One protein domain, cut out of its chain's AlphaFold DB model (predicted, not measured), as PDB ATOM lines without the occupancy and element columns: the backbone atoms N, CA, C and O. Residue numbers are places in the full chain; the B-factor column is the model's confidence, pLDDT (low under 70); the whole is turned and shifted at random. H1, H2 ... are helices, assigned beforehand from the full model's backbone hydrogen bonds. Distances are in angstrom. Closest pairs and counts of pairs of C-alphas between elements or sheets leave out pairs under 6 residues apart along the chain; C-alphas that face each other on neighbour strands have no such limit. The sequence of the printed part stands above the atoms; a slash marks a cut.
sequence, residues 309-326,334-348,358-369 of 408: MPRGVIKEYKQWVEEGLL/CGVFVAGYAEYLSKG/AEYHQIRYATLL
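Overview. This is residues 309 to 326, 334 to 348 and 358 to 369 of the 408 residues of an uncharacterized protein of Capsicum annuum (UniProt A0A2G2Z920). Three separate helical pieces make this domain: the longest helix, H1, lies on one side of H3 and H2 on the other, and H3 in the middle runs about perpendicular to both. Residues 342 to 348, at the far end of H2, stick out. The printed part has 45 residues with three named helices, in the order H1, H2, H3, and is all helix. It is only just loose, close to compact, with a radius of gyration of the C-alphas of 11.6 A and spans of 34 by 23 by 16 A.

Along the chain. H1, residues 311 to 324, is 19.9 A long and begins at C-alpha 311 (-42.918, -11.887, -38.364). H3, residues 358 to 369, is 16.4 A long and ends at C-alpha 369 (-29.068, -21.449, -32.184). H2, residues 334 to 346, is 18.5 A long.

Arrangement. H1 touches H3 with residues 314 to 318 alone, about perpendicular at 83 degrees; the closest C-alphas, of Tyr 317 and Ile 363, are 6.9 A apart. H2 touches H3 with residues 336 to 340 alone, about perpendicular at 82 degrees; the closest C-alphas, of Val 336 and Gln 362, are 5.7 A apart. H1 and H2 are apart. In H1, H2 and H3 every O i to N i+4 pair is within hydrogen-bond range.

Size, cuts and confidence. The C-alphas farthest apart, of Glu 323 and Gly 348, are 36.2 A apart. Residues 327 to 333 and 349 to 357 are not printed; the gaps between C-alphas are 15.1 A and 19.8 A. Mean pLDDT of the printed part is 70.0, with 22 residues under 70, among them 309 to 315 and 321 to 326.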
ATOM      1  N   MET A 309     -43.276 -18.188 -35.480       66.75
ATOM      2  CA  MET A 309     -42.347 -17.149 -35.039       66.75
ATOM      3  C   MET A 309     -42.901 -15.774 -35.455       66.75
ATOM      4  O   MET A 309     -43.291 -15.609 -36.615       66.75
ATOM      5  N   PRO A 310     -42.951 -14.776 -34.553       67.62
ATOM      6  CA  PRO A 310     -43.475 -13.460 -34.889       67.62
ATOM      7  C   PRO A 310     -42.709 -12.869 -36.078       67.62
ATOM      8  O   PRO A 310     -41.479 -12.817 -36.079       67.62
ATOM      9  N   ARG A 311     -43.456 -12.402 -37.089       62.22
ATOM     10  CA  ARG A 311     -42.918 -11.887 -38.364       62.22
ATOM     11  C   ARG A 311     -41.844 -10.806 -38.191       62.22
ATOM     12  O   ARG A 311     -40.958 -10.709 -39.034       62.22
ATOM     13  N   GLY A 312     -41.887 -10.041 -37.097       66.31
ATOM     14  CA  GLY A 312     -40.865  -9.044 -36.756       66.31
ATOM     15  C   GLY A 312     -39.472  -9.651 -36.565       66.31
ATOM     16  O   GLY A 312     -38.518  -9.187 -37.176       66.31
ATOM     17  N   VAL A 313     -39.370 -10.767 -35.838       66.44
ATOM     18  CA  VAL A 313     -38.090 -11.448 -35.561       66.44
ATOM     19  C   VAL A 313     -37.497 -12.057 -36.834       66.44
ATOM     20  O   VAL A 313     -36.284 -12.047 -37.030       66.44
ATOM     21  N   ILE A 314     -38.358 -12.548 -37.731       66.38
ATOM     22  CA  ILE A 314     -37.948 -13.043 -39.052       66.38
ATOM     23  C   ILE A 314     -37.366 -11.894 -39.887       66.38
ATOM     24  O   ILE A 314     -36.322 -12.064 -40.510       66.38
ATOM     25  N   LYS A 315     -38.017 -10.724 -39.877       68.31
ATOM     26  CA  LYS A 315     -37.589  -9.542 -40.639       68.31
ATOM     27  C   LYS A 315     -36.261  -8.972 -40.125       68.31
ATOM     28  O   LYS A 315     -35.365  -8.734 -40.925       68.31
ATOM     29  N   GLU A 316     -36.111  -8.829 -38.810       71.25
ATOM     30  CA  GLU A 316     -34.872  -8.355 -38.172       71.25
ATOM     31  C   GLU A 316     -33.685  -9.281 -38.459       71.25
ATOM     32  O   GLU A 316     -32.578  -8.823 -38.741       71.25
ATOM     33  N   TYR A 317     -33.908 -10.596 -38.438       64.81
ATOM     34  CA  TYR A 317     -32.860 -11.551 -38.774       64.81
ATOM     35  C   TYR A 317     -32.521 -11.546 -40.272       64.81
ATOM     36  O   TYR A 317     -31.340 -11.612 -40.605       64.81
ATOM     37  N   LYS A 318     -33.512 -11.439 -41.176       64.75
ATOM     38  CA  LYS A 318     -33.254 -11.282 -42.622       64.75
ATOM     39  C   LYS A 318     -32.348 -10.080 -42.878       64.75
ATOM     40  O   LYS A 318     -31.324 -10.230 -43.532       64.75
ATOM     41  N   GLN A 319     -32.663  -8.945 -42.259       75.12
ATOM     42  CA  GLN A 319     -31.853  -7.737 -42.362       75.12
ATOM     43  C   GLN A 319     -30.431  -7.947 -41.816       75.12
ATOM     44  O   GLN A 319     -29.457  -7.605 -42.476       75.12
ATOM     45  N   TRP A 320     -30.284  -8.621 -40.674       72.69
ATOM     46  CA  TRP A 320     -28.971  -8.952 -40.110       72.69
ATOM     47  C   TRP A 320     -28.140  -9.907 -40.992       72.69
ATOM     48  O   TRP A 320     -26.917  -9.775 -41.084       72.69
ATOM     49  N   VAL A 321     -28.780 -10.872 -41.658       61.31
ATOM     50  CA  VAL A 321     -28.112 -11.797 -42.586       61.31
ATOM     51  C   VAL A 321     -27.707 -11.104 -43.876       61.31
ATOM     52  O   VAL A 321     -26.586 -11.320 -44.333       61.31
ATOM     53  N   GLU A 322     -28.578 -10.275 -44.445       63.50
ATOM     54  CA  GLU A 322     -28.295  -9.502 -45.657       63.50
ATOM     55  C   GLU A 322     -27.167  -8.488 -45.421       63.50
ATOM     56  O   GLU A 322     -26.249  -8.389 -46.236       63.50
ATOM     57  N   GLU A 323     -27.169  -7.808 -44.272       67.50
ATOM     58  CA  GLU A 323     -26.153  -6.811 -43.918       67.50
ATOM     59  C   GLU A 323     -24.811  -7.443 -43.496       67.50
ATOM     60  O   GLU A 323     -23.749  -6.876 -43.771       67.50
ATOM     61  N   GLY A 324     -24.822  -8.617 -42.847       62.06
ATOM     62  CA  GLY A 324     -23.623  -9.213 -42.244       62.06
ATOM     63  C   GLY A 324     -23.059 -10.462 -42.931       62.06
ATOM     64  O   GLY A 324     -21.845 -10.594 -43.083       62.06
ATOM     65  N   LEU A 325     -23.915 -11.410 -43.317       56.62
ATOM     66  CA  LEU A 325     -23.526 -12.809 -43.569       56.62
ATOM     67  C   LEU A 325     -23.569 -13.175 -45.062       56.62
ATOM     68  O   LEU A 325     -22.703 -13.901 -45.559       56.62
ATOM     69  N   LEU A 326     -24.532 -12.616 -45.799       54.12
ATOM     70  CA  LEU A 326     -24.733 -12.861 -47.229       54.12
ATOM     71  C   LEU A 326     -23.683 -12.161 -48.108       54.12
ATOM     72  O   LEU A 326     -23.460 -12.568 -49.246       54.12
ATOM     73  N   CYS A 334     -26.260 -26.383 -48.089       68.25
ATOM     74  CA  CYS A 334     -26.431 -27.835 -47.938       68.25
ATOM     75  C   CYS A 334     -26.769 -28.290 -46.507       68.25
ATOM     76  O   CYS A 334     -27.572 -29.204 -46.333       68.25
ATOM     77  N   GLY A 335     -26.208 -27.642 -45.482       72.69
ATOM     78  CA  GLY A 335     -26.491 -27.984 -44.084       72.69
ATOM     79  C   GLY A 335     -27.935 -27.688 -43.672       72.69
ATOM     80  O   GLY A 335     -28.521 -28.442 -42.899       72.69
ATOM     81  N   VAL A 336     -28.526 -26.631 -44.231       67.00
ATOM     82  CA  VAL A 336     -29.900 -26.205 -43.939       67.00
ATOM     83  C   VAL A 336     -30.904 -27.169 -44.567       67.00
ATOM     84  O   VAL A 336     -31.851 -27.592 -43.903       67.00
ATOM     85  N   PHE A 337     -30.652 -27.586 -45.810       64.62
ATOM     86  CA  PHE A 337     -31.472 -28.586 -46.493       64.62
ATOM     87  C   PHE A 337     -31.452 -29.935 -45.764       64.62
ATOM     88  O   PHE A 337     -32.506 -30.518 -45.529       64.62
ATOM     89  N   VAL A 338     -30.273 -30.419 -45.351       76.56
ATOM     90  CA  VAL A 338     -30.150 -31.707 -44.644       76.56
ATOM     91  C   VAL A 338     -30.871 -31.677 -43.294       76.56
ATOM     92  O   VAL A 338     -31.588 -32.622 -42.967       76.56
ATOM     93  N   ALA A 339     -30.720 -30.594 -42.527       71.62
ATOM     94  CA  ALA A 339     -31.382 -30.448 -41.232       71.62
ATOM     95  C   ALA A 339     -32.909 -30.400 -41.373       71.62
ATOM     96  O   ALA A 339     -33.624 -31.092 -40.648       71.62
ATOM     97  N   GLY A 340     -33.410 -29.627 -42.336       70.56
ATOM     98  CA  GLY A 340     -34.842 -29.499 -42.549       70.56
ATOM     99  C   GLY A 340     -35.496 -30.772 -43.105       70.56
ATOM    100  O   GLY A 340     -36.593 -31.132 -42.686       70.56
ATOM    101  N   TYR A 341     -34.807 -31.508 -43.981       67.06
ATOM    102  CA  TYR A 341     -35.306 -32.784 -44.503       67.06
ATOM    103  C   TYR A 341     -35.370 -33.867 -43.416       67.06
ATOM    104  O   TYR A 341     -36.358 -34.595 -43.310       67.06
ATOM    105  N   ALA A 342     -34.340 -33.950 -42.567       74.56
ATOM    106  CA  ALA A 342     -34.319 -34.868 -41.429       74.56
ATOM    107  C   ALA A 342     -35.477 -34.598 -40.454       74.56
ATOM    108  O   ALA A 342     -36.080 -35.535 -39.929       74.56
ATOM    109  N   GLU A 343     -35.826 -33.327 -40.248       71.06
ATOM    110  CA  GLU A 343     -36.959 -32.940 -39.414       71.06
ATOM    111  C   GLU A 343     -38.300 -33.391 -40.016       71.06
ATOM    112  O   GLU A 343     -39.132 -33.967 -39.311       71.06
ATOM    113  N   TYR A 344     -38.477 -33.193 -41.324       70.88
ATOM    114  CA  TYR A 344     -39.676 -33.594 -42.062       70.88
ATOM    115  C   TYR A 344     -39.945 -35.101 -41.928       70.88
ATOM    116  O   TYR A 344     -41.056 -35.520 -41.588       70.88
ATOM    117  N   LEU A 345     -38.888 -35.906 -42.083       71.81
ATOM    118  CA  LEU A 345     -38.929 -37.356 -41.889       71.81
ATOM    119  C   LEU A 345     -39.197 -37.741 -40.428       71.81
ATOM    120  O   LEU A 345     -39.956 -38.670 -40.169       71.81
ATOM    121  N   SER A 346     -38.617 -37.018 -39.463       69.56
ATOM    122  CA  SER A 346     -38.820 -37.303 -38.033       69.56
ATOM    123  C   SER A 346     -40.254 -37.048 -37.559       69.56
ATOM    124  O   SER A 346     -40.728 -37.722 -36.648       69.56
ATOM    125  N   LYS A 347     -40.955 -36.099 -38.195       73.25
ATOM    126  CA  LYS A 347     -42.352 -35.753 -37.901       73.25
ATOM    127  C   LYS A 347     -43.360 -36.542 -38.744       73.25
ATOM    128  O   LYS A 347     -44.559 -36.343 -38.575       73.25
ATOM    129  N   GLY A 348     -42.894 -37.419 -39.640       68.50
ATOM    130  CA  GLY A 348     -43.758 -38.212 -40.520       68.50
ATOM    131  C   GLY A 348     -44.562 -37.370 -41.515       68.50
ATOM    132  O   GLY A 348     -45.647 -37.776 -41.921       68.50
ATOM    133  N   ALA A 358     -35.118 -22.602 -48.480       62.94
ATOM    134  CA  ALA A 358     -33.838 -22.669 -47.779       62.94
ATOM    135  C   ALA A 358     -33.644 -21.491 -46.823       62.94
ATOM    136  O   ALA A 358     -33.215 -21.683 -45.685       62.94
ATOM    137  N   GLU A 359     -34.042 -20.292 -47.253       71.56
ATOM    138  CA  GLU A 359     -34.014 -19.093 -46.421       71.56
ATOM    139  C   GLU A 359     -34.849 -19.274 -45.154       71.56
ATOM    140  O   GLU A 359     -34.357 -19.037 -44.054       71.56
ATOM    141  N   TYR A 360     -36.090 -19.753 -45.277       75.56
ATOM    142  CA  TYR A 360     -36.977 -19.954 -44.134       75.56
ATOM    143  C   TYR A 360     -36.350 -20.886 -43.092       75.56
ATOM    144  O   TYR A 360     -36.300 -20.564 -41.902       75.56
ATOM    145  N   HIS A 361     -35.803 -22.018 -43.534       71.31
ATOM    146  CA  HIS A 361     -35.174 -22.985 -42.637       71.31
ATOM    147  C   HIS A 361     -33.857 -22.476 -42.039       71.31
ATOM    148  O   HIS A 361     -33.597 -22.717 -40.857       71.31
ATOM    149  N   GLN A 362     -33.057 -21.726 -42.799       77.56
ATOM    150  CA  GLN A 362     -31.818 -21.117 -42.315       77.56
ATOM    151  C   GLN A 362     -32.105 -20.108 -41.203       77.56
ATOM    152  O   GLN A 362     -31.504 -20.174 -40.128       77.56
ATOM    153  N   ILE A 363     -33.079 -19.227 -41.442       75.94
ATOM    154  CA  ILE A 363     -33.537 -18.216 -40.487       75.94
ATOM    155  C   ILE A 363     -34.012 -18.876 -39.199       75.94
ATOM    156  O   ILE A 363     -33.665 -18.461 -38.088       75.94
ATOM    157  N   ARG A 364     -34.763 -19.965 -39.339       73.25
ATOM    158  CA  ARG A 364     -35.332 -20.696 -38.215       73.25
ATOM    159  C   ARG A 364     -34.268 -21.383 -37.366       73.25
ATOM    160  O   ARG A 364     -34.280 -21.241 -36.142       73.25
ATOM    161  N   TYR A 365     -33.317 -22.062 -38.004       76.19
ATOM    162  CA  TYR A 365     -32.244 -22.768 -37.308       76.19
ATOM    163  C   TYR A 365     -31.276 -21.799 -36.625       76.19
ATOM    164  O   TYR A 365     -30.879 -22.008 -35.480       76.19
ATOM    165  N   ALA A 366     -30.936 -20.693 -37.286       79.19
ATOM    166  CA  ALA A 366     -30.066 -19.677 -36.712       79.19
ATOM    167  C   ALA A 366     -30.706 -18.958 -35.516       79.19
ATOM    168  O   ALA A 366     -30.039 -18.731 -34.506       79.19
ATOM    169  N   THR A 367     -32.007 -18.654 -35.589       82.06
ATOM    170  CA  THR A 367     -32.753 -18.061 -34.466       82.06
ATOM    171  C   THR A 367     -32.753 -18.992 -33.253       82.06
ATOM    172  O   THR A 367     -32.500 -18.555 -32.127       82.06
ATOM    173  N   LEU A 368     -32.971 -20.290 -33.482       84.06
ATOM    174  CA  LEU A 368     -32.904 -21.322 -32.451       84.06
ATOM    175  C   LEU A 368     -31.508 -21.390 -31.810       84.06
ATOM    176  O   LEU A 368     -31.385 -21.370 -30.584       84.06
ATOM    177  N   LEU A 369     -30.459 -21.402 -32.636       85.50
ATOM    178  CA  LEU A 369     -29.068 -21.449 -32.184       85.50
ATOM    179  C   LEU A 369     -28.705 -20.227 -31.331       85.50
ATOM    180  O   LEU A 369     -28.069 -20.361 -30.286       85.50
TER     181      LEU A 369